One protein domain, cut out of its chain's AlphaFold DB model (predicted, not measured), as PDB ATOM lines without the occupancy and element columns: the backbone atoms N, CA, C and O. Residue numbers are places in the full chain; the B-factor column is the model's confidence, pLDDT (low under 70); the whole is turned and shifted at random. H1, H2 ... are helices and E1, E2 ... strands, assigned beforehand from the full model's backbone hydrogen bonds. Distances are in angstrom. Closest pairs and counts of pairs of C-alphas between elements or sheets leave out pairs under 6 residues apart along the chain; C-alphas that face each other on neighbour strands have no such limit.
ATOM      1  N   VAL A  43      34.108 -33.359 -37.030       78.19
ATOM      2  CA  VAL A  43      35.481 -32.985 -37.412       78.19
ATOM      3  C   VAL A  43      35.827 -33.685 -38.721       78.19
ATOM      4  O   VAL A  43      36.067 -34.894 -38.757       78.19
ATOM      5  N   THR A  44      35.876 -32.916 -39.811       81.69
ATOM      6  CA  THR A  44      36.180 -33.423 -41.155       81.69
ATOM      7  C   THR A  44      37.496 -32.877 -41.686       81.69
ATOM      8  O   THR A  44      37.763 -31.679 -41.660       81.69
ATOM      9  N   PHE A  45      38.317 -33.764 -42.241       85.44
ATOM     10  CA  PHE A  45      39.496 -33.387 -43.014       85.44
ATOM     11  C   PHE A  45      39.601 -34.298 -44.230       85.44
ATOM     12  O   PHE A  45      39.646 -35.515 -44.079       85.44
ATOM     13  N   ASP A  46      39.640 -33.724 -45.429       87.00
ATOM     14  CA  ASP A  46      39.824 -34.465 -46.676       87.00
ATOM     15  C   ASP A  46      40.852 -33.745 -47.547       87.00
ATOM     16  O   ASP A  46      40.704 -32.565 -47.884       87.00
ATOM     17  N   THR A  47      41.923 -34.448 -47.899       87.25
ATOM     18  CA  THR A  47      42.912 -33.935 -48.838       87.25
ATOM     19  C   THR A  47      43.473 -35.033 -49.727       87.25
ATOM     20  O   THR A  47      43.628 -36.193 -49.342       87.25
ATOM     21  N   SER A  48      43.826 -34.634 -50.944       87.44
ATOM     22  CA  SER A  48      44.563 -35.451 -51.894       87.44
ATOM     23  C   SER A  48      45.531 -34.563 -52.658       87.44
ATOM     24  O   SER A  48      45.232 -33.411 -52.986       87.44
ATOM     25  N   PHE A  49      46.725 -35.078 -52.923       89.12
ATOM     26  CA  PHE A  49      47.742 -34.330 -53.647       89.12
ATOM     27  C   PHE A  49      48.740 -35.262 -54.325       89.12
ATOM     28  O   PHE A  49      48.887 -36.441 -54.008       89.12
ATOM     29  N   THR A  50      49.437 -34.715 -55.313       86.88
ATOM     30  CA  THR A  50      50.463 -35.426 -56.069       86.88
ATOM     31  C   THR A  50      51.756 -34.640 -56.015       86.88
ATOM     32  O   THR A  50      51.758 -33.428 -56.221       86.88
ATOM     33  N   ILE A  51      52.856 -35.341 -55.759       84.25
ATOM     34  CA  ILE A  51      54.192 -34.762 -55.697       84.25
ATOM     35  C   ILE A  51      54.982 -35.257 -56.911       84.25
ATOM     36  O   ILE A  51      55.417 -36.417 -56.931       84.25
ATOM     37  N   PRO A  52      55.154 -34.414 -57.947       76.38
ATOM     38  CA  PRO A  52      55.983 -34.749 -59.095       76.38
ATOM     39  C   PRO A  52      57.468 -34.572 -58.750       76.38
ATOM     40  O   PRO A  52      57.864 -33.543 -58.207       76.38
ATOM     41  N   LEU A  53      58.318 -35.531 -59.131       73.50
ATOM     42  CA  LEU A  53      59.767 -35.479 -58.866       73.50
ATOM     43  C   LEU A  53      60.595 -34.883 -60.028       73.50
ATOM     44  O   LEU A  53      61.771 -35.199 -60.195       73.50
ATOM     45  N   GLY A  54      59.999 -33.967 -60.806       61.44
ATOM     46  CA  GLY A  54      60.673 -33.150 -61.831       61.44
ATOM     47  C   GLY A  54      60.319 -33.486 -63.291       61.44
ATOM     48  O   GLY A  54      60.099 -34.636 -63.653       61.44
ATOM     49  N   ASN A  55      60.288 -32.457 -64.154       59.28
ATOM     50  CA  ASN A  55      59.721 -32.502 -65.518       59.28
ATOM     51  C   ASN A  55      60.742 -32.687 -66.662       59.28
ATOM     52  O   ASN A  55      60.488 -32.272 -67.793       59.28
ATOM     53  N   SER A  56      61.900 -33.296 -66.409       67.12
ATOM     54  CA  SER A  56      62.818 -33.761 -67.465       67.12
ATOM     55  C   SER A  56      63.785 -34.791 -66.891       67.12
ATOM     56  O   SER A  56      64.862 -34.445 -66.409       67.12
ATOM     57  N   LEU A  57      63.391 -36.061 -66.934       80.12
ATOM     58  CA  LEU A  57      64.313 -37.171 -66.715       80.12
ATOM     59  C   LEU A  57      65.231 -37.263 -67.934       80.12
ATOM     60  O   LEU A  57      64.769 -37.087 -69.055       80.12
ATOM     61  N   ILE A  58      66.522 -37.511 -67.748       85.38
ATOM     62  CA  ILE A  58      67.469 -37.655 -68.863       85.38
ATOM     63  C   ILE A  58      67.732 -39.143 -69.059       85.38
ATOM     64  O   ILE A  58      68.067 -39.845 -68.105       85.38
ATOM     65  N   ASP A  59      67.537 -39.642 -70.280       86.25
ATOM     66  CA  ASP A  59      67.836 -41.037 -70.590       86.25
ATOM     67  C   ASP A  59      69.350 -41.297 -70.716       86.25
ATOM     68  O   ASP A  59      70.167 -40.376 -70.793       86.25
ATOM     69  N   ILE A  60      69.748 -42.570 -70.779       85.69
ATOM     70  CA  ILE A  60      71.163 -42.966 -70.906       85.69
ATOM     71  C   ILE A  60      71.860 -42.448 -72.180       85.69
ATOM     72  O   ILE A  60      73.091 -42.482 -72.255       85.69
ATOM     73  N   PHE A  61      71.098 -41.970 -73.171       86.38
ATOM     74  CA  PHE A  61      71.594 -41.369 -74.412       86.38
ATOM     75  C   PHE A  61      71.652 -39.831 -74.343       86.38
ATOM     76  O   PHE A  61      72.041 -39.194 -75.323       86.38
ATOM     77  N   GLY A  62      71.317 -39.234 -73.195       81.50
ATOM     78  CA  GLY A  62      71.346 -37.790 -72.961       81.50
ATOM     79  C   GLY A  62      70.092 -37.052 -73.438       81.50
ATOM     80  O   GLY A  62      70.126 -35.825 -73.552       81.50
ATOM     81  N   ILE A  63      69.001 -37.761 -73.739       84.75
ATOM     82  CA  ILE A  63      67.753 -37.173 -74.235       84.75
ATOM     83  C   ILE A  63      66.802 -36.932 -73.051       84.75
ATOM     84  O   ILE A  63      66.447 -37.886 -72.354       84.75
ATOM     85  N   PRO A  64      66.353 -35.685 -72.810       84.38
ATOM     86  CA  PRO A  64      65.344 -35.412 -71.796       84.38
ATOM     87  C   PRO A  64      63.971 -35.959 -72.220       84.38
ATOM     88  O   PRO A  64      63.558 -35.814 -73.372       84.38
ATOM     89  N   PHE A  65      63.246 -36.561 -71.281       86.31
ATOM     90  CA  PHE A  65      61.895 -37.090 -71.445       86.31
ATOM     91  C   PHE A  65      61.035 -36.817 -70.199       86.31
ATOM     92  O   PHE A  65      61.545 -36.613 -69.095       86.31
ATOM     93  N   SER A  66      59.714 -36.816 -70.378       84.56
ATOM     94  CA  SER A  66      58.741 -36.721 -69.283       84.56
ATOM     95  C   SER A  66      58.297 -38.110 -68.836       84.56
ATOM     96  O   SER A  66      58.225 -39.026 -69.653       84.56
ATOM     97  N   ALA A  67      57.955 -38.255 -67.561       84.56
ATOM     98  CA  ALA A  67      57.284 -39.441 -67.052       84.56
ATOM     99  C   ALA A  67      55.753 -39.271 -67.167       84.56
ATOM    100  O   ALA A  67      55.236 -38.249 -66.708       84.56
ATOM    101  N   PRO A  68      55.011 -40.219 -67.767       86.19
ATOM    102  CA  PRO A  68      55.474 -41.434 -68.434       86.19
ATOM    103  C   PRO A  68      56.057 -41.173 -69.837       86.19
ATOM    104  O   PRO A  68      55.608 -40.255 -70.530       86.19
ATOM    105  N   PRO A  69      57.015 -41.999 -70.306       85.19
ATOM    106  CA  PRO A  69      57.516 -41.944 -71.679       85.19
ATOM    107  C   PRO A  69      56.400 -42.117 -72.725       85.19
ATOM    108  O   PRO A  69      55.589 -43.037 -72.626       85.19
ATOM    109  N   VAL A  70      56.381 -41.261 -73.755       79.88
ATOM    110  CA  VAL A  70      55.264 -41.146 -74.723       79.88
ATOM    111  C   VAL A  70      55.269 -42.239 -75.809       79.88
ATOM    112  O   VAL A  70      54.235 -42.533 -76.400       79.88
ATOM    113  N   ASP A  71      56.421 -42.843 -76.098       79.81
ATOM    114  CA  ASP A  71      56.652 -43.708 -77.264       79.81
ATOM    115  C   ASP A  71      57.190 -45.107 -76.904       79.81
ATOM    116  O   ASP A  71      56.642 -46.108 -77.362       79.81
ATOM    117  N   THR A  72      58.254 -45.205 -76.098       84.38
ATOM    118  CA  THR A  72      58.894 -46.475 -75.706       84.38
ATOM    119  C   THR A  72      59.496 -46.410 -74.298       84.38
ATOM    120  O   THR A  72      59.757 -45.330 -73.769       84.38
ATOM    121  N   VAL A  73      59.743 -47.580 -73.697       87.56
ATOM    122  CA  VAL A  73      60.426 -47.728 -72.400       87.56
ATOM    123  C   VAL A  73      61.764 -46.978 -72.406       87.56
ATOM    124  O   VAL A  73      62.568 -47.147 -73.326       87.56
ATOM    125  N   ARG A  74      62.018 -46.166 -71.375       87.94
ATOM    126  CA  ARG A  74      63.258 -45.387 -71.220       87.94
ATOM    127  C   ARG A  74      64.145 -45.973 -70.127       87.94
ATOM    128  O   ARG A  74      63.680 -46.704 -69.254       87.94
ATOM    129  N   ARG A  75      65.442 -45.668 -70.193       89.31
ATOM    130  CA  ARG A  75      66.421 -46.046 -69.166       89.31
ATOM    131  C   ARG A  75      67.136 -44.810 -68.659       89.31
ATOM    132  O   ARG A  75      67.565 -44.005 -69.479       89.31
ATOM    133  N   ILE A  76      67.288 -44.698 -67.346       89.94
ATOM    134  CA  ILE A  76      68.041 -43.627 -66.675       89.94
ATOM    135  C   ILE A  76      69.236 -44.225 -65.936       89.94
ATOM    136  O   ILE A  76      69.184 -45.391 -65.531       89.94
ATOM    137  N   TYR A  77      70.306 -43.458 -65.723       91.00
ATOM    138  CA  TYR A  77      71.394 -43.935 -64.868       91.00
ATOM    139  C   TYR A  77      70.947 -43.963 -63.403       91.00
ATOM    140  O   TYR A  77      70.325 -43.026 -62.901       91.00
ATOM    141  N   ALA A  78      71.314 -45.026 -62.684       87.25
ATOM    142  CA  ALA A  78      71.008 -45.158 -61.256       87.25
ATOM    143  C   ALA A  78      71.596 -44.004 -60.415       87.25
ATOM    144  O   ALA A  78      71.017 -43.607 -59.407       87.25
ATOM    145  N   GLN A  79      72.724 -43.430 -60.849       85.88
ATOM    146  CA  GLN A  79      73.342 -42.268 -60.208       85.88
ATOM    147  C   GLN A  79      72.499 -40.991 -60.355       85.88
ATOM    148  O   GLN A  79      72.410 -40.210 -59.405       85.88
ATOM    149  N   ASP A  80      71.843 -40.802 -61.501       87.81
ATOM    150  CA  ASP A  80      70.971 -39.649 -61.741       87.81
ATOM    151  C   ASP A  80      69.711 -39.753 -60.875       87.81
ATOM    152  O   ASP A  80      69.334 -38.790 -60.209       87.81
ATOM    153  N   TRP A  81      69.130 -40.955 -60.767       88.81
ATOM    154  CA  TRP A  81      68.039 -41.228 -59.826       88.81
ATOM    155  C   TRP A  81      68.450 -40.973 -58.371       88.81
ATOM    156  O   TRP A  81      67.759 -40.270 -57.640       88.81
ATOM    157  N   ASN A  82      69.616 -41.465 -57.949       89.12
ATOM    158  CA  ASN A  82      70.117 -41.236 -56.591       89.12
ATOM    159  C   ASN A  82      70.403 -39.756 -56.297       89.12
ATOM    160  O   ASN A  82      70.304 -39.340 -55.143       89.12
ATOM    161  N   THR A  83      70.723 -38.962 -57.323       86.94
ATOM    162  CA  THR A  83      70.862 -37.503 -57.210       86.94
ATOM    163  C   THR A  83      69.499 -36.836 -57.009       86.94
ATOM    164  O   THR A  83      69.383 -35.947 -56.170       86.94
ATOM    165  N   ILE A  84      68.454 -37.294 -57.709       87.06
ATOM    166  CA  ILE A  84      67.066 -36.841 -57.496       87.06
ATOM    167  C   ILE A  84      66.617 -37.165 -56.068       87.06
ATOM    168  O   ILE A  84      66.135 -36.278 -55.367       87.06
ATOM    169  N   VAL A  85      66.853 -38.395 -55.604       88.06
ATOM    170  CA  VAL A  85      66.531 -38.817 -54.232       88.06
ATOM    171  C   VAL A  85      67.282 -37.971 -53.205       88.06
ATOM    172  O   VAL A  85      66.681 -37.484 -52.263       88.06
ATOM    173  N   GLN A  86      68.581 -37.726 -53.394       86.31
ATOM    174  CA  GLN A  86      69.369 -36.910 -52.464       86.31
ATOM    175  C   GLN A  86      68.906 -35.447 -52.388       86.31
ATOM    176  O   GLN A  86      69.052 -34.818 -51.342       86.31
ATOM    177  N   ASN A  87      68.376 -34.906 -53.485       85.00
ATOM    178  CA  ASN A  87      67.853 -33.542 -53.543       85.00
ATOM    179  C   ASN A  87      66.374 -33.446 -53.135       85.00
ATOM    180  O   ASN A  87      65.844 -32.337 -53.073       85.00
ATOM    181  N   THR A  88      65.716 -34.574 -52.861       84.12
ATOM    182  CA  THR A  88      64.340 -34.621 -52.360       84.12
ATOM    183  C   THR A  88      64.392 -34.949 -50.869       84.12
ATOM    184  O   THR A  88      64.677 -36.096 -50.528       84.12
ATOM    185  N   PRO A  89      64.186 -33.974 -49.966       81.69
ATOM    186  CA  PRO A  89      64.141 -34.274 -48.541       81.69
ATOM    187  C   PRO A  89      62.959 -35.195 -48.222       81.69
ATOM    188  O   PRO A  89      61.951 -35.181 -48.935       81.69
ATOM    189  N   ASP A  90      63.081 -35.959 -47.135       83.88
ATOM    190  CA  ASP A  90      61.938 -36.653 -46.548       83.88
ATOM    191  C   ASP A  90      60.858 -35.617 -46.218       83.88
ATOM    192  O   ASP A  90      61.143 -34.518 -45.731       83.88
ATOM    193  N   ILE A  91      59.620 -35.951 -46.555       87.38
ATOM    194  CA  ILE A  91      58.473 -35.082 -46.342       87.38
ATOM    195  C   ILE A  91      57.907 -35.432 -44.984       87.38
ATOM    196  O   ILE A  91      57.614 -36.596 -44.741       87.38
ATOM    197  N   GLU A  92      57.750 -34.426 -44.134       91.06
ATOM    198  CA  GLU A  92      57.074 -34.511 -42.848       91.06
ATOM    199  C   GLU A  92      56.198 -33.271 -42.705       91.06
ATOM    200  O   GLU A  92      56.673 -32.140 -42.846       91.06
ATOM    201  N   VAL A  93      54.901 -33.483 -42.507       89.69
ATOM    202  CA  VAL A  93      53.925 -32.405 -42.357       89.69
ATOM    203  C   VAL A  93      53.090 -32.683 -41.125       89.69
ATOM    204  O   VAL A  93      52.490 -33.749 -40.999       89.69
ATOM    205  N   GLU A  94      53.031 -31.688 -40.249       91.75
ATOM    206  CA  GLU A  94      52.139 -31.668 -39.100       91.75
ATOM    207  C   GLU A  94      50.975 -30.715 -39.374       91.75
ATOM    208  O   GLU A  94      51.173 -29.565 -39.772       91.75
ATOM    209  N   ILE A  95      49.758 -31.190 -39.138       89.56
ATOM    210  CA  ILE A  95      48.522 -30.424 -39.261       89.56
ATOM    211  C   ILE A  95      47.823 -30.493 -37.909       89.56
ATOM    212  O   ILE A  95      47.496 -31.577 -37.436       89.56
ATOM    213  N   THR A  96      47.605 -29.341 -37.280       88.00
ATOM    214  CA  THR A  96      46.730 -29.251 -36.101       88.00
ATOM    215  C   THR A  96      45.305 -29.039 -36.591       88.00
ATOM    216  O   THR A  96      45.092 -28.242 -37.507       88.00
ATOM    217  N   ILE A  97      44.366 -29.798 -36.040       86.06
ATOM    218  CA  ILE A  97      42.948 -29.747 -36.380       86.06
ATOM    219  C   ILE A  97      42.234 -29.114 -35.194       86.06
ATOM    220  O   ILE A  97      42.313 -29.636 -34.082       86.06
ATOM    221  N   ASP A  98      41.575 -27.987 -35.440       78.25
ATOM    222  CA  ASP A  98      40.821 -27.283 -34.410       78.25
ATOM    223  C   ASP A  98      39.597 -28.115 -34.007       78.25
ATOM    224  O   ASP A  98      38.861 -28.622 -34.860       78.25
ATOM    225  N   LEU A  99      39.401 -28.257 -32.699       78.06
ATOM    226  CA  LEU A  99      38.218 -28.869 -32.108       78.06
ATOM    227  C   LEU A  99      37.228 -27.770 -31.709       78.06
ATOM    228  O   LEU A  99      37.650 -26.646 -31.427       78.06
ATOM    229  N   PRO A 100      35.919 -28.050 -31.688       71.69
ATOM    230  CA  PRO A 100      34.958 -27.081 -31.189       71.69
ATOM    231  C   PRO A 100      35.058 -26.925 -29.673       71.69
ATOM    232  O   PRO A 100      35.311 -27.880 -28.941       71.69
ATOM    233  N   GLU A 101      34.798 -25.706 -29.216       75.88
ATOM    234  CA  GLU A 101      34.706 -25.367 -27.801       75.88
ATOM    235  C   GLU A 101      33.236 -25.380 -27.359       75.88
ATOM    236  O   GLU A 101      32.371 -24.851 -28.063       75.88
ATOM    237  N   ILE A 102      32.956 -25.952 -26.184       78.44
ATOM    238  CA  ILE A 102      31.664 -25.788 -25.506       78.44
ATOM    239  C   ILE A 102      31.745 -24.526 -24.648       78.44
ATOM    240  O   ILE A 102      32.665 -24.373 -23.842       78.44
ATOM    241  N   SER A 103      30.792 -23.611 -24.814       79.81
ATOM    242  CA  SER A 103      30.699 -22.428 -23.959       79.81
ATOM    243  C   SER A 103      30.287 -22.836 -22.544       79.81
ATOM    244  O   SER A 103      29.338 -23.591 -22.360       79.81
ATOM    245  N   GLN A 104      30.944 -22.264 -21.533       77.00
ATOM    246  CA  GLN A 104      30.605 -22.504 -20.126       77.00
ATOM    247  C   GLN A 104      29.145 -22.143 -19.795       77.00
ATOM    248  O   GLN A 104      28.560 -22.749 -18.913       77.00
ATOM    249  N   ASN A 105      28.545 -21.186 -20.517       79.12
ATOM    250  CA  ASN A 105      27.141 -20.801 -20.315       79.12
ATOM    251  C   ASN A 105      26.138 -21.871 -20.775       79.12
ATOM    252  O   ASN A 105      24.960 -21.763 -20.449       79.12
ATOM    253  N   ASP A 106      26.590 -22.846 -21.566       79.56
ATOM    254  CA  ASP A 106      25.760 -23.942 -22.065       79.56
ATOM    255  C   ASP A 106      25.890 -25.191 -21.171       79.56
ATOM    256  O   ASP A 106      25.236 -26.200 -21.421       79.56
ATOM    257  N   LEU A 107      26.734 -25.130 -20.133       80.69
ATOM    258  CA  LEU A 107      26.962 -26.199 -19.166       80.69
ATOM    259  C   LEU A 107      26.347 -25.832 -17.806       80.69
ATOM    260  O   LEU A 107      26.316 -24.655 -17.449       80.69
ATOM    261  N   PRO A 108      25.901 -26.824 -17.017       82.00
ATOM    262  CA  PRO A 108      25.490 -26.587 -15.638       82.00
ATOM    263  C   PRO A 108      26.616 -25.976 -14.790       82.00
ATOM    264  O   PRO A 108      27.787 -26.323 -14.958       82.00
ATOM    265  N   ASP A 109      26.257 -25.131 -13.821       83.00
ATOM    266  CA  ASP A 109      27.210 -24.357 -13.005       83.00
ATOM    267  C   ASP A 109      28.204 -25.221 -12.200       83.00
ATOM    268  O   ASP A 109      29.296 -24.764 -11.860       83.00
ATOM    269  N   PHE A 110      27.853 -26.476 -11.903       85.88
ATOM    270  CA  PHE A 110      28.723 -27.421 -11.190       85.88
ATOM    271  C   PHE A 110      29.811 -28.057 -12.079       85.88
ATOM    272  O   PHE A 110      30.721 -28.719 -11.568       85.88
ATOM    273  N   VAL A 111      29.751 -27.866 -13.404       87.44
ATOM    274  CA  VAL A 111      30.790 -28.306 -14.345       87.44
ATOM    275  C   VAL A 111      31.929 -27.294 -14.362       87.44
ATOM    276  O   VAL A 111      31.731 -26.129 -14.687       87.44
ATOM    277  N   THR A 112      33.148 -27.731 -14.051       88.06
ATOM    278  CA  THR A 112      34.318 -26.836 -13.965       88.06
ATOM    279  C   THR A 112      35.188 -26.818 -15.217       88.06
ATOM    280  O   THR A 112      35.794 -25.787 -15.515       88.06
ATOM    281  N   SER A 113      35.258 -27.930 -15.953       87.56
ATOM    282  CA  SER A 113      35.965 -28.020 -17.233       87.56
ATOM    283  C   SER A 113      35.414 -29.135 -18.119       87.56
ATOM    284  O   SER A 113      34.881 -30.134 -17.632       87.56
ATOM    285  N   VAL A 114      35.586 -28.954 -19.432       87.69
ATOM    286  CA  VAL A 114      35.450 -30.005 -20.447       87.69
ATOM    287  C   VAL A 114      36.855 -30.479 -20.806       87.69
ATOM    288  O   VAL A 114      37.679 -29.699 -21.286       87.69
ATOM    289  N   ASP A 115      37.134 -31.750 -20.546       85.94
ATOM    290  CA  ASP A 115      38.475 -32.332 -20.659       85.94
ATOM    291  C   ASP A 115      38.679 -33.077 -21.991       85.94
ATOM    292  O   ASP A 115      39.809 -33.385 -22.380       85.94
ATOM    293  N   GLY A 116      37.585 -33.370 -22.696       87.06
ATOM    294  CA  GLY A 116      37.588 -34.017 -24.000       87.06
ATOM    295  C   GLY A 116      36.208 -34.536 -24.398       87.06
ATOM    296  O   GLY A 116      35.195 -34.221 -23.774       87.06
ATOM    297  N   PHE A 117      36.175 -35.367 -25.434       88.56
ATOM    298  CA  PHE A 117      34.961 -35.929 -26.020       88.56
ATOM    299  C   PHE A 117      35.109 -37.429 -26.253       88.56
ATOM    300  O   PHE A 117      36.201 -37.918 -26.545       88.56
ATOM    301  N   ILE A 118      34.009 -38.169 -26.177       89.81
ATOM    302  CA  ILE A 118      33.952 -39.562 -26.626       89.81
ATOM    303  C   ILE A 118      33.532 -39.583 -28.093       89.81
ATOM    304  O   ILE A 118      32.490 -39.026 -28.453       89.81
ATOM    305  N   ILE A 119      34.350 -40.216 -28.936       90.19
ATOM    306  CA  ILE A 119      34.092 -40.321 -30.373       90.19
ATOM    307  C   ILE A 119      32.900 -41.248 -30.617       90.19
ATOM    308  O   ILE A 119      32.901 -42.409 -30.196       90.19
ATOM    309  N   SER A 120      31.915 -40.743 -31.351       88.56
ATOM    310  CA  SER A 120      30.705 -41.472 -31.711       88.56
ATOM    311  C   SER A 120      30.953 -42.535 -32.776       88.56
ATOM    312  O   SER A 120      31.957 -42.527 -33.504       88.56
ATOM    313  N   ASP A 121      29.999 -43.453 -32.926       85.44
ATOM    314  CA  ASP A 121      30.029 -44.442 -34.005       85.44
ATOM    315  C   ASP A 121      29.757 -43.826 -35.387       85.44
ATOM    316  O   ASP A 121      30.256 -44.323 -36.408       85.44
ATOM    317  N   THR A 122      29.014 -42.721 -35.410       82.44
ATOM    318  CA  THR A 122      28.503 -42.050 -36.598       82.44
ATOM    319  C   THR A 122      28.592 -40.536 -36.478       82.44
ATOM    320  O   THR A 122      28.365 -39.948 -35.429       82.44
ATOM    321  N   THR A 123      28.919 -39.887 -37.586       82.62
ATOM    322  CA  THR A 123      28.877 -38.431 -37.725       82.62
ATOM    323  C   THR A 123      27.437 -37.996 -38.028       82.62
ATOM    324  O   THR A 123      26.616 -38.835 -38.413       82.62
ATOM    325  N   GLU A 124      27.117 -36.704 -37.944       76.81
ATOM    326  CA  GLU A 124      25.764 -36.163 -38.194       76.81
ATOM    327  C   GLU A 124      25.180 -36.632 -39.540       76.81
ATOM    328  O   GLU A 124      23.996 -36.931 -39.694       76.81
ATOM    329  N   ASN A 125      26.056 -36.771 -40.534       76.94
ATOM    330  CA  ASN A 125      25.718 -37.205 -41.886       76.94
ATOM    331  C   ASN A 125      25.604 -38.739 -42.049       76.94
ATOM    332  O   ASN A 125      25.531 -39.236 -43.178       76.94
ATOM    333  N   GLY A 126      25.628 -39.503 -40.953       79.69
ATOM    334  CA  GLY A 126      25.524 -40.967 -40.926       79.69
ATOM    335  C   GLY A 126      26.781 -41.708 -41.396       79.69
ATOM    336  O   GLY A 126      26.720 -42.899 -41.711       79.69
ATOM    337  N   ASN A 127      27.925 -41.023 -41.489       83.94
ATOM    338  CA  ASN A 127      29.200 -41.653 -41.837       83.94
ATOM    339  C   ASN A 127      29.861 -42.230 -40.590       83.94
ATOM    340  O   ASN A 127      29.834 -41.603 -39.547       83.94
ATOM    341  N   SER A 128      30.533 -43.377 -40.688       88.06
ATOM    342  CA  SER A 128      31.290 -43.892 -39.541       88.06
ATOM    343  C   SER A 128      32.508 -43.023 -39.220       88.06
ATOM    344  O   SER A 128      33.267 -42.698 -40.146       88.06
ATOM    345  N   SER A 129      32.742 -42.755 -37.933       91.75
ATOM    346  CA  SER A 129      33.943 -42.066 -37.447       91.75
ATOM    347  C   SER A 129      35.199 -42.889 -37.755       91.75
ATOM    348  O   SER A 129      35.371 -44.008 -37.257       91.75
ATOM    349  N   LYS A 130      36.070 -42.387 -38.638       92.81
ATOM    350  CA  LYS A 130      37.244 -43.127 -39.124       92.81
ATOM    351  C   LYS A 130      38.349 -42.231 -39.670       92.81
ATOM    352  O   LYS A 130      38.096 -41.172 -40.242       92.81
ATOM    353  N   PHE A 131      39.568 -42.754 -39.611       94.25
ATOM    354  CA  PHE A 131      40.731 -42.245 -40.323       94.25
ATOM    355  C   PHE A 131      41.097 -43.192 -41.468       94.25
ATOM    356  O   PHE A 131      41.251 -44.397 -41.269       94.25
ATOM    357  N   HIS A 132      41.222 -42.669 -42.684       94.38
ATOM    358  CA  HIS A 132      41.503 -43.426 -43.899       94.38
ATOM    359  C   HIS A 132      42.606 -42.745 -44.699       94.38
ATOM    360  O   HIS A 132      42.490 -41.585 -45.084       94.38
ATOM    361  N   THR A 133      43.657 -43.493 -45.013       95.25
ATOM    362  CA  THR A 133      44.758 -43.004 -45.844       95.25
ATOM    363  C   THR A 133      45.021 -43.942 -47.007       95.25
ATOM    364  O   THR A 133      44.968 -45.163 -46.845       95.25
ATOM    365  N   ASN A 134      45.360 -43.381 -48.163       93.88
ATOM    366  CA  ASN A 134      45.783 -44.113 -49.346       93.88
ATOM    367  C   ASN A 134      46.939 -43.379 -50.033       93.88
ATOM    368  O   ASN A 134      46.769 -42.276 -50.557       93.88
ATOM    369  N   ILE A 135      48.110 -44.012 -50.052       93.50
ATOM    370  CA  ILE A 135      49.303 -43.524 -50.745       93.50
ATOM    371  C   ILE A 135      49.720 -44.515 -51.825       93.50
ATOM    372  O   ILE A 135      49.689 -45.732 -51.648       93.50
ATOM    373  N   LYS A 136      50.157 -43.991 -52.962       92.75
ATOM    374  CA  LYS A 136      50.535 -44.760 -54.136       92.75
ATOM    375  C   LYS A 136      51.896 -44.331 -54.653       92.75
ATOM    376  O   LYS A 136      52.133 -43.173 -54.998       92.75
ATOM    377  N   ASN A 137      52.772 -45.321 -54.785       92.12
ATOM    378  CA  ASN A 137      53.994 -45.212 -55.564       92.12
ATOM    379  C   ASN A 137      53.644 -45.443 -57.043       92.12
ATOM    380  O   ASN A 137      53.470 -46.587 -57.481       92.12
ATOM    381  N   ASN A 138      53.522 -44.359 -57.815       88.69
ATOM    382  CA  ASN A 138      53.059 -44.396 -59.202       88.69
ATOM    383  C   ASN A 138      54.231 -44.437 -60.199       88.69
ATOM    384  O   ASN A 138      54.382 -43.560 -61.052       88.69
ATOM    385  N   GLY A 139      55.072 -45.466 -60.069       86.38
ATOM    386  CA  GLY A 139      56.157 -45.747 -61.012       86.38
ATOM    387  C   GLY A 139      57.512 -45.144 -60.645       86.38
ATOM    388  O   GLY A 139      58.277 -44.793 -61.536       86.38
ATOM    389  N   LEU A 140      57.821 -44.988 -59.355       90.31
ATOM    390  CA  LEU A 140      59.162 -44.599 -58.912       90.31
ATOM    391  C   LEU A 140      60.155 -45.767 -59.098       90.31
ATOM    392  O   LEU A 140      59.817 -46.907 -58.761       90.31
ATOM    393  N   PRO A 141      61.395 -45.505 -59.556       88.69
ATOM    394  CA  PRO A 141      62.449 -46.519 -59.679       88.69
ATOM    395  C   PRO A 141      62.842 -47.218 -58.374       88.69
ATOM    396  O   PRO A 141      63.348 -48.340 -58.404       88.69
ATOM    397  N   THR A 142      62.632 -46.565 -57.229       91.25
ATOM    398  CA  THR A 142      62.889 -47.121 -55.897       91.25
ATOM    399  C   THR A 142      61.639 -47.057 -55.012       91.25
ATOM    400  O   THR A 142      60.713 -46.287 -55.289       91.25
ATOM    401  N   PRO A 143      61.557 -47.897 -53.961       92.00
ATOM    402  CA  PRO A 143      60.467 -47.830 -52.994       92.00
ATOM    403  C   PRO A 143      60.387 -46.476 -52.277       92.00
ATOM    404  O   PRO A 143      61.416 -45.860 -51.974       92.00
ATOM    405  N   LEU A 144      59.165 -46.090 -51.912       92.56
ATOM    406  CA  LEU A 144      58.945 -45.149 -50.816       92.56
ATOM    407  C   LEU A 144      59.328 -45.823 -49.500       92.56
ATOM    408  O   LEU A 144      59.148 -47.036 -49.362       92.56
ATOM    409  N   VAL A 145      59.857 -45.046 -48.565       92.25
ATOM    410  CA  VAL A 145      60.300 -45.498 -47.240       92.25
ATOM    411  C   VAL A 145      59.788 -44.560 -46.159       92.25
ATOM    412  O   VAL A 145      59.374 -43.445 -46.472       92.25
ATOM    413  N   ASN A 146      59.826 -45.001 -44.900       90.31
ATOM    414  CA  ASN A 146      59.414 -44.200 -43.741       90.31
ATOM    415  C   ASN A 146      57.986 -43.649 -43.883       90.31
ATOM    416  O   ASN A 146      57.734 -42.504 -43.522       90.31
ATOM    417  N   ILE A 147      57.071 -44.433 -44.463       93.12
ATOM    418  CA  ILE A 147      55.689 -43.996 -44.664       93.12
ATOM    419  C   ILE A 147      54.977 -44.098 -43.326       93.12
ATOM    420  O   ILE A 147      54.967 -45.166 -42.720       93.12
ATOM    421  N   SER A 148      54.346 -43.020 -42.895       93.50
ATOM    422  CA  SER A 148      53.428 -43.036 -41.766       93.50
ATOM    423  C   SER A 148      52.422 -41.910 -41.893       93.50
ATOM    424  O   SER A 148      52.735 -40.830 -42.395       93.50
ATOM    425  N   PHE A 149      51.211 -42.205 -41.439       94.50
ATOM    426  CA  PHE A 149      50.162 -41.236 -41.185       94.50
ATOM    427  C   PHE A 149      49.659 -41.517 -39.769       94.50
ATOM    428  O   PHE A 149      49.028 -42.547 -39.529       94.50
ATOM    429  N   GLU A 150      49.985 -40.629 -38.844       94.62
ATOM    430  CA  GLU A 150      49.655 -40.706 -37.427       94.62
ATOM    431  C   GLU A 150      48.560 -39.678 -37.118       94.62
ATOM    432  O   GLU A 150      48.646 -38.515 -37.521       94.62
ATOM    433  N   LEU A 151      47.522 -40.115 -36.409       94.50
ATOM    434  CA  LEU A 151      46.502 -39.262 -35.815       94.50
ATOM    435  C   LEU A 151      46.693 -39.297 -34.302       94.50
ATOM    436  O   LEU A 151      46.610 -40.358 -33.684       94.50
ATOM    437  N   LEU A 152      46.978 -38.138 -33.724       93.44
ATOM    438  CA  LEU A 152      47.395 -37.959 -32.342       93.44
ATOM    439  C   LEU A 152      46.420 -37.026 -31.620       93.44
ATOM    440  O   LEU A 152      45.989 -36.029 -32.195       93.44
ATOM    441  N   THR A 153      46.120 -37.303 -30.355       91.56
ATOM    442  CA  THR A 153      45.297 -36.438 -29.499       91.56
ATOM    443  C   THR A 153      45.952 -36.227 -28.138       91.56
ATOM    444  O   THR A 153      46.666 -37.092 -27.644       91.56
ATOM    445  N   GLY A 154      45.757 -35.069 -27.518       87.62
ATOM    446  CA  GLY A 154      46.247 -34.814 -26.163       87.62
ATOM    447  C   GLY A 154      45.999 -33.378 -25.728       87.62
ATOM    448  O   GLY A 154      45.769 -32.514 -26.560       87.62
ATOM    449  N   GLU A 155      46.095 -33.104 -24.430       80.06
ATOM    450  CA  GLU A 155      45.805 -31.778 -23.861       80.06
ATOM    451  C   GLU A 155      46.748 -30.674 -24.387       80.06
ATOM    452  O   GLU A 155      46.323 -29.562 -24.667       80.06
ATOM    453  N   ASN A 156      48.041 -30.988 -24.546       80.44
ATOM    454  CA  ASN A 156      49.084 -30.026 -24.944       80.44
ATOM    455  C   ASN A 156      50.120 -30.611 -25.925       80.44
ATOM    456  O   ASN A 156      51.189 -30.037 -26.125       80.44
ATOM    457  N   MET A 157      49.859 -31.796 -26.491       85.25
ATOM    458  CA  MET A 157      50.761 -32.517 -27.415       85.25
ATOM    459  C   MET A 157      52.174 -32.842 -26.877       85.25
ATOM    460  O   MET A 157      53.037 -33.272 -27.639       85.25
ATOM    461  N   ASN A 158      52.420 -32.699 -25.569       83.25
ATOM    462  CA  ASN A 158      53.704 -33.047 -24.939       83.25
ATOM    463  C   ASN A 158      53.911 -34.568 -24.794       83.25
ATOM    464  O   ASN A 158      55.046 -35.039 -24.793       83.25
ATOM    465  N   SER A 159      52.817 -35.324 -24.655       85.50
ATOM    466  CA  SER A 159      52.784 -36.791 -24.614       85.50
ATOM    467  C   SER A 159      51.432 -37.267 -25.163       85.50
ATOM    468  O   SER A 159      50.568 -37.639 -24.375       85.50
ATOM    469  N   PRO A 160      51.198 -37.145 -26.481       89.94
ATOM    470  CA  PRO A 160      49.890 -37.411 -27.061       89.94
ATOM    471  C   PRO A 160      49.585 -38.910 -27.135       89.94
ATOM    472  O   PRO A 160      50.480 -39.730 -27.355       89.94
ATOM    473  N   ASP A 161      48.303 -39.234 -27.039       91.12
ATOM    474  CA  ASP A 161      47.765 -40.549 -27.349       91.12
ATOM    475  C   ASP A 161      47.638 -40.722 -28.865       91.12
ATOM    476  O   ASP A 161      47.365 -39.776 -29.611       91.12
ATOM    477  N   THR A 162      47.852 -41.945 -29.346       93.31
ATOM    478  CA  THR A 162      47.726 -42.284 -30.768       93.31
ATOM    479  C   THR A 162      46.344 -42.862 -31.047       93.31
ATOM    480  O   THR A 162      46.077 -44.006 -30.690       93.31
ATOM    481  N   LEU A 163      45.499 -42.092 -31.735       93.12
ATOM    482  CA  LEU A 163      44.181 -42.535 -32.205       93.12
ATOM    483  C   LEU A 163      44.296 -43.473 -33.413       93.12
ATOM    484  O   LEU A 163      43.554 -44.440 -33.549       93.12
ATOM    485  N   ALA A 164      45.246 -43.210 -34.311       94.06
ATOM    486  CA  ALA A 164      45.515 -44.092 -35.440       94.06
ATOM    487  C   ALA A 164      46.968 -43.987 -35.905       94.06
ATOM    488  O   ALA A 164      47.530 -42.900 -35.976       94.06
ATOM    489  N   ASP A 165      47.552 -45.120 -36.293       94.31
ATOM    490  CA  ASP A 165      48.883 -45.190 -36.901       94.31
ATOM    491  C   ASP A 165      48.830 -46.040 -38.176       94.31
ATOM    492  O   ASP A 165      48.596 -47.259 -38.159       94.31
ATOM    493  N   HIS A 166      49.028 -45.385 -39.317       95.50
ATOM    494  CA  HIS A 166      49.116 -46.008 -40.632       95.50
ATOM    495  C   HIS A 166      50.557 -46.033 -41.164       95.50
ATOM    496  O   HIS A 166      50.817 -45.673 -42.312       95.50
ATOM    497  N   SER A 167      51.491 -46.517 -40.346       93.12
ATOM    498  CA  SER A 167      52.881 -46.767 -40.735       93.12
ATOM    499  C   SER A 167      53.061 -47.942 -41.702       93.12
ATOM    500  O   SER A 167      52.353 -48.949 -41.634       93.12
ATOM    501  N   GLN A 168      54.034 -47.809 -42.605       92.94
ATOM    502  CA  GLN A 168      54.502 -48.839 -43.527       92.94
ATOM    503  C   GLN A 168      55.987 -48.617 -43.858       92.94
ATOM    504  O   GLN A 168      56.368 -47.587 -44.416       92.94
ATOM    505  N   ASP A 169      56.828 -49.621 -43.596       88.81
ATOM    506  CA  ASP A 169      58.285 -49.484 -43.752       88.81
ATOM    507  C   ASP A 169      58.701 -49.149 -45.189       88.81
ATOM    508  O   ASP A 169      59.551 -48.288 -45.422       88.81
ATOM    509  N   THR A 170      58.118 -49.851 -46.169       91.25
ATOM    510  CA  THR A 170      58.439 -49.667 -47.588       91.25
ATOM    511  C   THR A 170      57.224 -49.871 -48.498       91.25
ATOM    512  O   THR A 170      56.412 -50.776 -48.284       91.25
ATOM    513  N   LEU A 171      57.132 -49.077 -49.571       93.25
ATOM    514  CA  LEU A 171      56.136 -49.236 -50.637       93.25
ATOM    515  C   LEU A 171      56.801 -49.215 -52.020       93.25
ATOM    516  O   LEU A 171      57.190 -48.172 -52.556       93.25
ATOM    517  N   ARG A 172      56.918 -50.405 -52.619       90.25
ATOM    518  CA  ARG A 172      57.251 -50.581 -54.046       90.25
ATOM    519  C   ARG A 172      56.081 -50.108 -54.918       90.25
ATOM    520  O   ARG A 172      55.001 -49.859 -54.393       90.25
ATOM    521  N   LYS A 173      56.282 -50.002 -56.238       89.94
ATOM    522  CA  LYS A 173      55.229 -49.637 -57.208       89.94
ATOM    523  C   LYS A 173      53.911 -50.358 -56.881       89.94
ATOM    524  O   LYS A 173      53.858 -51.587 -56.928       89.94
ATOM    525  N   GLY A 174      52.883 -49.591 -56.520       89.50
ATOM    526  CA  GLY A 174      51.665 -50.101 -55.888       89.50
ATOM    527  C   GLY A 174      51.006 -49.063 -54.978       89.50
ATOM    528  O   GLY A 174      51.441 -47.909 -54.937       89.50
ATOM    529  N   ASN A 175      49.957 -49.471 -54.269       93.06
ATOM    530  CA  ASN A 175      49.249 -48.650 -53.290       93.06
ATOM    531  C   ASN A 175      49.372 -49.237 -51.877       93.06
ATOM    532  O   ASN A 175      49.582 -50.436 -51.694       93.06
ATOM    533  N   TYR A 176      49.246 -48.369 -50.884       94.19
ATOM    534  CA  TYR A 176      49.068 -48.722 -49.488       94.19
ATOM    535  C   TYR A 176      47.867 -47.950 -48.965       94.19
ATOM    536  O   TYR A 176      47.863 -46.719 -48.973       94.19
ATOM    537  N   GLN A 177      46.858 -48.694 -48.530       94.44
ATOM    538  CA  GLN A 177      45.609 -48.160 -48.020       94.44
ATOM    539  C   GLN A 177      45.330 -48.768 -46.647       94.44
ATOM    540  O   GLN A 177      45.446 -49.984 -46.478       94.44
ATOM    541  N   LYS A 178      44.933 -47.934 -45.684       95.81
ATOM    542  CA  LYS A 178      44.548 -48.374 -44.340       95.81
ATOM    543  C   LYS A 178      43.410 -47.516 -43.791       95.81
ATOM    544  O   LYS A 178      43.325 -46.327 -44.096       95.81
ATOM    545  N   VAL A 179      42.527 -48.149 -43.023       94.56
ATOM    546  CA  VAL A 179      41.379 -47.526 -42.353       94.56
ATOM    547  C   VAL A 179      41.398 -47.934 -40.884       94.56
ATOM    548  O   VAL A 179      41.550 -49.121 -40.595       94.56
ATOM    549  N   THR A 180      41.196 -46.969 -39.992       95.50
ATOM    550  CA  THR A 180      40.988 -47.171 -38.552       95.50
ATOM    551  C   THR A 180      39.654 -46.532 -38.172       95.50
ATOM    552  O   THR A 180      39.421 -45.376 -38.518       95.50
ATOM    553  N   PHE A 181      38.760 -47.286 -37.528       93.00
ATOM    554  CA  PHE A 181      37.528 -46.747 -36.942       93.00
ATOM    555  C   PHE A 181      37.841 -46.227 -35.544       93.00
ATOM    556  O   PHE A 181      38.586 -46.889 -34.830       93.00
ATOM    557  N   LEU A 182      37.286 -45.070 -35.195       92.25
ATOM    558  CA  LEU A 182      37.673 -44.307 -34.001       92.25
ATOM    559  C   LEU A 182      36.602 -44.336 -32.897       92.25
ATOM    560  O   LEU A 182      36.718 -43.637 -31.902       92.25
ATOM    561  N   VAL A 183      35.524 -45.102 -33.096       90.31
ATOM    562  CA  VAL A 183      34.384 -45.166 -32.171       90.31
ATOM    563  C   VAL A 183      34.810 -45.581 -30.764       90.31
ATOM    564  O   VAL A 183      35.490 -46.591 -30.587       90.31
ATOM    565  N   GLY A 184      34.349 -44.829 -29.766       85.69
ATOM    566  CA  GLY A 184      34.617 -45.071 -28.352       85.69
ATOM    567  C   GLY A 184      35.992 -44.604 -27.871       85.69
ATOM    568  O   GLY A 184      36.228 -44.631 -26.664       85.69
ATOM    569  N   ASP A 185      36.877 -44.157 -28.766       89.88
ATOM    570  CA  ASP A 185      38.137 -43.533 -28.365       89.88
ATOM    571  C   ASP A 185      37.878 -42.134 -27.776       89.88
ATOM    572  O   ASP A 185      36.899 -41.458 -28.107       89.88
ATOM    573  N   THR A 186      38.772 -41.684 -26.894       89.00
ATOM    574  CA  THR A 186      38.692 -40.357 -26.271       89.00
ATOM    575  C   THR A 186      39.463 -39.331 -27.093       89.00
ATOM    576  O   THR A 186      40.662 -39.470 -27.334       89.00
ATOM    577  N   LEU A 187      38.773 -38.274 -27.498       88.25
ATOM    578  CA  LEU A 187      39.326 -37.105 -28.160       88.25
ATOM    579  C   LEU A 187      39.618 -36.021 -27.115       88.25
ATOM    580  O   LEU A 187      38.707 -35.356 -26.633       88.25
ATOM    581  N   ASN A 188      40.888 -35.839 -26.769       86.88
ATOM    582  CA  ASN A 188      41.334 -34.764 -25.879       86.88
ATOM    583  C   ASN A 188      41.332 -33.403 -26.605       86.88
ATOM    584  O   ASN A 188      41.205 -33.340 -27.825       86.88
ATOM    585  N   ASN A 189      41.586 -32.320 -25.865       81.25
ATOM    586  CA  ASN A 189      41.443 -30.922 -26.312       81.25
ATOM    587  C   ASN A 189      42.279 -30.475 -27.532       81.25
ATOM    588  O   ASN A 189      42.023 -29.406 -28.081       81.25
ATOM    589  N   VAL A 190      43.260 -31.259 -27.989       86.88
ATOM    590  CA  VAL A 190      44.001 -30.982 -29.230       86.88
ATOM    591  C   VAL A 190      44.040 -32.235 -30.097       86.88
ATOM    592  O   VAL A 190      44.308 -33.337 -29.611       86.88
ATOM    593  N   LEU A 191      43.845 -32.057 -31.405       90.69
ATOM    594  CA  LEU A 191      43.962 -33.098 -32.422       90.69
ATOM    595  C   LEU A 191      45.054 -32.722 -33.430       90.69
ATOM    596  O   LEU A 191      45.075 -31.617 -33.973       90.69
ATOM    597  N   LYS A 192      45.988 -33.638 -33.684       91.75
ATOM    598  CA  LYS A 192      47.102 -33.430 -34.613       91.75
ATOM    599  C   LYS A 192      47.233 -34.610 -35.561       91.75
ATOM    600  O   LYS A 192      47.249 -35.762 -35.147       91.75
ATOM    601  N   MET A 193      47.400 -34.309 -36.837       92.06
ATOM    602  CA  MET A 193      47.741 -35.278 -37.865       92.06
ATOM    603  C   MET A 193      49.183 -35.063 -38.313       92.06
ATOM    604  O   MET A 193      49.578 -33.940 -38.625       92.06
ATOM    605  N   VAL A 194      49.961 -36.137 -38.376       92.19
ATOM    606  CA  VAL A 194      51.347 -36.117 -38.850       92.19
ATOM    607  C   VAL A 194      51.481 -37.117 -39.979       92.19
ATOM    608  O   VAL A 194      51.121 -38.280 -39.819       92.19
ATOM    609  N   TYR A 195      52.002 -36.695 -41.127       92.38
ATOM    610  CA  TYR A 195      52.362 -37.638 -42.180       92.38
ATOM    611  C   TYR A 195      53.799 -37.465 -42.634       92.38
ATOM    612  O   TYR A 195      54.269 -36.349 -42.859       92.38
ATOM    613  N   LYS A 196      54.479 -38.603 -42.788       92.06
ATOM    614  CA  LYS A 196      55.877 -38.698 -43.193       92.06
ATOM    615  C   LYS A 196      56.065 -39.720 -44.304       92.06
ATOM    616  O   LYS A 196      55.403 -40.755 -44.310       92.06
ATOM    617  N   PHE A 197      56.935 -39.419 -45.262       91.12
ATOM    618  CA  PHE A 197      57.423 -40.378 -46.254       91.12
ATOM    619  C   PHE A 197      58.673 -39.854 -46.968       91.12
ATOM    620  O   PHE A 197      58.826 -38.661 -47.231       91.12
ATOM    621  N   GLY A 198      59.554 -40.781 -47.325       89.69
ATOM    622  CA  GLY A 198      60.827 -40.522 -47.983       89.69
ATOM    623  C   GLY A 198      61.044 -41.389 -49.216       89.69
ATOM    624  O   GLY A 198      60.289 -42.322 -49.511       89.69
ATOM    625  N   LEU A 199      62.120 -41.096 -49.942       89.88
ATOM    626  CA  LEU A 199      62.554 -41.863 -51.107       89.88
ATOM    627  C   LEU A 199      63.825 -42.645 -50.779       89.88
ATOM    628  O   LEU A 199      64.805 -42.092 -50.288       89.88
ATOM    629  N   SER A 200      63.850 -43.936 -51.108       90.62
ATOM    630  CA  SER A 200      65.079 -44.728 -50.972       90.62
ATOM    631  C   SER A 200      66.021 -44.543 -52.160       90.62
ATOM    632  O   SER A 200      65.588 -44.374 -53.301       90.62
ATOM    633  N   LYS A 201      67.332 -44.626 -51.912       89.31
ATOM    634  CA  LYS A 201      68.341 -44.713 -52.977       89.31
ATOM    635  C   LYS A 201      68.349 -46.112 -53.595       89.31
ATOM    636  O   LYS A 201      68.017 -47.103 -52.951       89.31
ATOM    637  N   TYR A 202      68.765 -46.198 -54.850       90.19
ATOM    638  CA  TYR A 202      69.045 -47.460 -55.511       90.19
ATOM    639  C   TYR A 202      70.446 -47.955 -55.133       90.19
ATOM    640  O   TYR A 202      71.437 -47.276 -55.406       90.19
ATOM    641  N   GLU A 203      70.521 -49.155 -54.552       86.81
ATOM    642  CA  GLU A 203      71.770 -49.799 -54.096       86.81
ATOM    643  C   GLU A 203      72.066 -51.133 -54.813       86.81
ATOM    644  O   GLU A 203      72.921 -51.912 -54.393       86.81
ATOM    645  N   GLY A 204      71.343 -51.437 -55.895       83.31
ATOM    646  CA  GLY A 204      71.525 -52.677 -56.653       83.31
ATOM    647  C   GLY A 204      72.728 -52.653 -57.612       83.31
ATOM    648  O   GLY A 204      73.339 -51.610 -57.836       83.31
ATOM    649  N   PRO A 205      73.068 -53.800 -58.233       78.19
ATOM    650  CA  PRO A 205      74.229 -53.913 -59.119       78.19
ATOM    651  C   PRO A 205      74.019 -53.297 -60.515       78.19
ATOM    652  O   PRO A 205      74.979 -53.208 -61.280       78.19
ATOM    653  N   ASN A 206      72.790 -52.910 -60.883       84.50
ATOM    654  CA  ASN A 206      72.506 -52.373 -62.214       84.50
ATOM    655  C   ASN A 206      72.877 -50.888 -62.292       84.50
ATOM    656  O   ASN A 206      72.499 -50.093 -61.440       84.50
ATOM    657  N   THR A 207      73.556 -50.485 -63.362       83.06
ATOM    658  CA  THR A 207      73.889 -49.072 -63.615       83.06
ATOM    659  C   THR A 207      72.747 -48.294 -64.274       83.06
ATOM    660  O   THR A 207      72.781 -47.066 -64.303       83.06
ATOM    661  N   GLU A 208      71.734 -49.001 -64.784       89.38
ATOM    662  CA  GLU A 208      70.580 -48.464 -65.514       89.38
ATOM    663  C   GLU A 208      69.270 -48.890 -64.827       89.38
ATOM    664  O   GLU A 208      69.102 -50.064 -64.482       89.38
ATOM    665  N   LEU A 209      68.335 -47.952 -64.663       88.56
ATOM    666  CA  LEU A 209      66.979 -48.180 -64.153       88.56
ATOM    667  C   LEU A 209      65.961 -47.982 -65.274       88.56
ATOM    668  O   LEU A 209      66.136 -47.117 -66.131       88.56
ATOM    669  N   ILE A 210      64.909 -48.799 -65.271       89.44
ATOM    670  CA  ILE A 210      63.878 -48.810 -66.311       89.44
ATOM    671  C   ILE A 210      62.710 -47.924 -65.879       89.44
ATOM    672  O   ILE A 210      62.241 -48.051 -64.752       89.44
ATOM    673  N   ILE A 211      62.244 -47.070 -66.794       88.69
ATOM    674  CA  ILE A 211      60.988 -46.322 -66.689       88.69
ATOM    675  C   ILE A 211      60.051 -46.832 -67.788       88.69
ATOM    676  O   ILE A 211      60.303 -46.609 -68.981       88.69
ATOM    677  N   ASP A 212      58.989 -47.535 -67.402       87.88
ATOM    678  CA  ASP A 212      57.981 -48.043 -68.332       87.88
ATOM    679  C   ASP A 212      57.094 -46.911 -68.863       87.88
ATOM    680  O   ASP A 212      56.908 -45.884 -68.216       87.88
ATOM    681  N   THR A 213      56.429 -47.121 -70.004       87.25
ATOM    682  CA  THR A 213      55.463 -46.162 -70.592       87.25
ATOM    683  C   THR A 213      54.210 -45.920 -69.732       87.25
ATOM    684  O   THR A 213      53.319 -45.176 -70.131       87.25
ATOM    685  N   THR A 214      54.114 -46.553 -68.559       87.00
ATOM    686  CA  THR A 214      53.037 -46.366 -67.570       87.00
ATOM    687  C   THR A 214      53.531 -45.754 -66.256       87.00
ATOM    688  O   THR A 214      52.723 -45.520 -65.360       87.00
ATOM    689  N   ASP A 215      54.836 -45.489 -66.129       88.88
ATOM    690  CA  ASP A 215      55.442 -44.950 -64.914       88.88
ATOM    691  C   ASP A 215      55.405 -43.426 -64.911       88.88
ATOM    692  O   ASP A 215      56.108 -42.776 -65.678       88.88
ATOM    693  N   PHE A 216      54.610 -42.848 -64.015       88.06
ATOM    694  CA  PHE A 216      54.494 -41.397 -63.860       88.06
ATOM    695  C   PHE A 216      55.585 -40.798 -62.960       88.06
ATOM    696  O   PHE A 216      55.680 -39.579 -62.872       88.06
ATOM    697  N   VAL A 217      56.399 -41.637 -62.304       88.31
ATOM    698  CA  VAL A 217      57.525 -41.235 -61.438       88.31
ATOM    699  C   VAL A 217      57.097 -40.147 -60.443       88.31
ATOM    700  O   VAL A 217      57.679 -39.068 -60.339       88.31
ATOM    701  N   GLN A 218      56.015 -40.428 -59.721       88.00
ATOM    702  CA  GLN A 218      55.422 -39.497 -58.767       88.00
ATOM    703  C   GLN A 218      54.883 -40.228 -57.542       88.00
ATOM    704  O   GLN A 218      54.530 -41.414 -57.600       88.00
ATOM    705  N   ILE A 219      54.786 -39.481 -56.448       88.81
ATOM    706  CA  ILE A 219      54.103 -39.901 -55.227       88.81
ATOM    707  C   ILE A 219      52.683 -39.366 -55.305       88.81
ATOM    708  O   ILE A 219      52.488 -38.172 -55.528       88.81
ATOM    709  N   VAL A 220      51.696 -40.237 -55.133       90.00
ATOM    710  CA  VAL A 220      50.289 -39.834 -55.111       90.00
ATOM    711  C   VAL A 220      49.730 -40.155 -53.737       90.00
ATOM    712  O   VAL A 220      49.644 -41.323 -53.371       90.00
ATOM    713  N   VAL A 221      49.347 -39.132 -52.983       91.00
ATOM    714  CA  VAL A 221      48.496 -39.295 -51.805       91.00
ATOM    715  C   VAL A 221      47.066 -39.163 -52.312       91.00
ATOM    716  O   VAL A 221      46.588 -38.063 -52.579       91.00
ATOM    717  N   GLU A 222      46.436 -40.310 -52.570       88.00
ATOM    718  CA  GLU A 222      45.113 -40.376 -53.197       88.00
ATOM    719  C   GLU A 222      44.027 -39.910 -52.228       88.00
ATOM    720  O   GLU A 222      43.096 -39.245 -52.666       88.00
ATOM    721  N   ILE A 223      44.144 -40.255 -50.941       88.69
ATOM    722  CA  ILE A 223      43.188 -39.869 -49.898       88.69
ATOM    723  C   ILE A 223      43.929 -39.742 -48.563       88.69
ATOM    724  O   ILE A 223      44.634 -40.669 -48.162       88.69
ATOM    725  N   ILE A 224      43.717 -38.639 -47.853       87.88
ATOM    726  CA  ILE A 224      43.785 -38.565 -46.391       87.88
ATOM    727  C   ILE A 224      42.422 -38.055 -45.950       87.88
ATOM    728  O   ILE A 224      42.097 -36.896 -46.188       87.88
ATOM    729  N   TRP A 225      41.636 -38.927 -45.335       89.12
ATOM    730  CA  TRP A 225      40.279 -38.621 -44.926       89.12
ATOM    731  C   TRP A 225      40.088 -38.946 -43.451       89.12
ATOM    732  O   TRP A 225      40.260 -40.088 -43.026       89.12
ATOM    733  N   LEU A 226      39.721 -37.929 -42.685       89.56
ATOM    734  CA  LEU A 226      39.257 -38.013 -41.315       89.56
ATOM    735  C   LEU A 226      37.800 -37.563 -41.245       89.56
ATOM    736  O   LEU A 226      37.436 -36.538 -41.828       89.56
ATOM    737  N   ASN A 227      36.988 -38.321 -40.522       89.00
ATOM    738  CA  ASN A 227      35.660 -37.898 -40.110       89.00
ATOM    739  C   ASN A 227      35.418 -38.403 -38.686       89.00
ATOM    740  O   ASN A 227      35.667 -39.583 -38.435       89.00
ATOM    741  N   ILE A 228      34.998 -37.534 -37.773       87.00
ATOM    742  CA  ILE A 228      34.759 -37.847 -36.357       87.00
ATOM    743  C   ILE A 228      33.451 -37.173 -35.951       87.00
ATOM    744  O   ILE A 228      33.359 -35.956 -36.085       87.00
ATOM    745  N   GLY A 229      32.493 -37.950 -35.451       87.44
ATOM    746  CA  GLY A 229      31.395 -37.444 -34.626       87.44
ATOM    747  C   GLY A 229      31.708 -37.604 -33.132       87.44
ATOM    748  O   GLY A 229      32.623 -38.350 -32.766       87.44
ATOM    749  N   VAL A 230      30.957 -36.924 -32.265       85.75
ATOM    750  CA  VAL A 230      31.076 -37.035 -30.797       85.75
ATOM    751  C   VAL A 230      29.710 -37.294 -30.161       85.75
ATOM    752  O   VAL A 230      28.722 -36.725 -30.610       85.75
ATOM    753  N   ASP A 231      29.668 -38.129 -29.117       82.50
ATOM    754  CA  ASP A 231      28.418 -38.510 -28.424       82.50
ATOM    755  C   ASP A 231      28.303 -37.914 -27.011       82.50
ATOM    756  O   ASP A 231      27.210 -37.705 -26.482       82.50
ATOM    757  N   SER A 232      29.432 -37.698 -26.336       88.00
ATOM    758  CA  SER A 232      29.453 -37.251 -24.940       88.00
ATOM    759  C   SER A 232      30.699 -36.429 -24.648       88.00
ATOM    760  O   SER A 232      31.772 -36.702 -25.193       88.00
ATOM    761  N   ALA A 233      30.569 -35.453 -23.758       88.19
ATOM    762  CA  ALA A 233      31.690 -34.708 -23.207       88.19
ATOM    763  C   ALA A 233      32.224 -35.409 -21.955       88.19
ATOM    764  O   ALA A 233      31.454 -35.848 -21.098       88.19
ATOM    765  N   VAL A 234      33.548 -35.484 -21.841       89.50
ATOM    766  CA  VAL A 234      34.239 -35.828 -20.597       89.50
ATOM    767  C   VAL A 234      34.383 -34.541 -19.800       89.50
ATOM    768  O   VAL A 234      35.015 -33.595 -20.274       89.50
ATOM    769  N   VAL A 235      33.787 -34.486 -18.612       88.88
ATOM    770  CA  VAL A 235      33.756 -33.272 -17.790       88.88
ATOM    771  C   VAL A 235      34.296 -33.526 -16.391       88.88
ATOM    772  O   VAL A 235      34.102 -34.604 -15.823       88.88
ATOM    773  N   THR A 236      34.918 -32.500 -15.814       90.25
ATOM    774  CA  THR A 236      35.271 -32.467 -14.394       90.25
ATOM    775  C   THR A 236      34.259 -31.610 -13.642       90.25
ATOM    776  O   THR A 236      34.079 -30.424 -13.946       90.25
ATOM    777  N   ILE A 237      33.609 -32.199 -12.637       90.38
ATOM    778  CA  ILE A 237      32.636 -31.519 -11.775       90.38
ATOM    779  C   ILE A 237      33.208 -31.278 -10.378       90.38
ATOM    780  O   ILE A 237      33.993 -32.081  -9.862       90.38
TER     781      ILE A 237
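This is residues 43 to 237 of the 875 residues of an uncharacterized protein of Candidatus Marinimicrobia bacterium (UniProt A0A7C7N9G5). A long, narrow sandwich makes the body, with the branched sheet E3 E6 E7 E8 E11 face to face with the sheet E1 E13 E5 E9; the small sheet E10 E4 E14 extends it at one end, and the short pair E2 E12 with H1 lies at the other. The chain is wound as a jelly roll, one long hairpin laid over both sheets, nesting E1 with E13, E2 with E12, E3 with E11 and E4 with E10. The printed part has 195 residues, with one named helix and fourteen named strands in the order E1 E2 H1 E3 and on to E14; neighbour strands are antiparallel and the class is mostly strand. It is loose, with a radius of gyration of the C-alphas of 22.0 A, and a rod of 78 by 33 by 23 A.

E1, residues 43 to 52, begins at C-alpha 43 (35.481, -32.985, -37.412) and is 29.9 A long. E2 is residues 74 to 77, H1 78 to 87 at 14.3 A, E3 91 to 97, and E4 111 to 119, which bends by 58 degrees at residue 115. E5 is residues 130 to 138 at 25.6 A, E6 144 to 154 at 29.6 A, E7 161 to 165, E8 168 to 171 and E9 174 to 181. E10 is residues 186 to 188, E11 190 to 199 at 30.7 A, E12 208 to 211, and E13 218 to 228 at 30.5 A. E14, residues 230 to 237, ends at C-alpha 237 (32.636, -31.519, -11.775).

The facing parts of the sandwich's sheets are 10.1 A apart centre to centre, their strands at 16 degrees. In the sheet E1 E13 E5 E9, N 45 and O 226 are 2.9 A apart, N 132 and O 225 2.8 A, and N 133 and O 178 3.0 A, within hydrogen-bond range. In the branched sheet, E7 and E8 lie on one side of E6, E11 on the other; N 151 and O 164 of the hairpin E6 and E7 are 2.8 A apart, N 171 and O 144 2.9 A, N 150 and O 194 2.8 A. E3 pairs with E11 through N 93 and O 195, 3.0 A. E4 pairs with E10 through N 117 and O 187, 2.8 A, and with E14 through N 115 and O 234, 2.8 A. E13 runs on into E14 at 60 degrees. E2 pairs with E12 through N 76 and O 209, 2.9 A. H1, with every O i to N i+4 pair within hydrogen-bond range, only grazes the branched sheet with residues 82 to 86.

The two C-alphas farthest apart, those of Phe 61 and Asp 109, are 77.7 A apart. The links E1 to E2 and E3 to E4 are long, and the printed part has no cut. Residues 54 to 56 are under 70 in pLDDT; the mean of the printed part is 87.2.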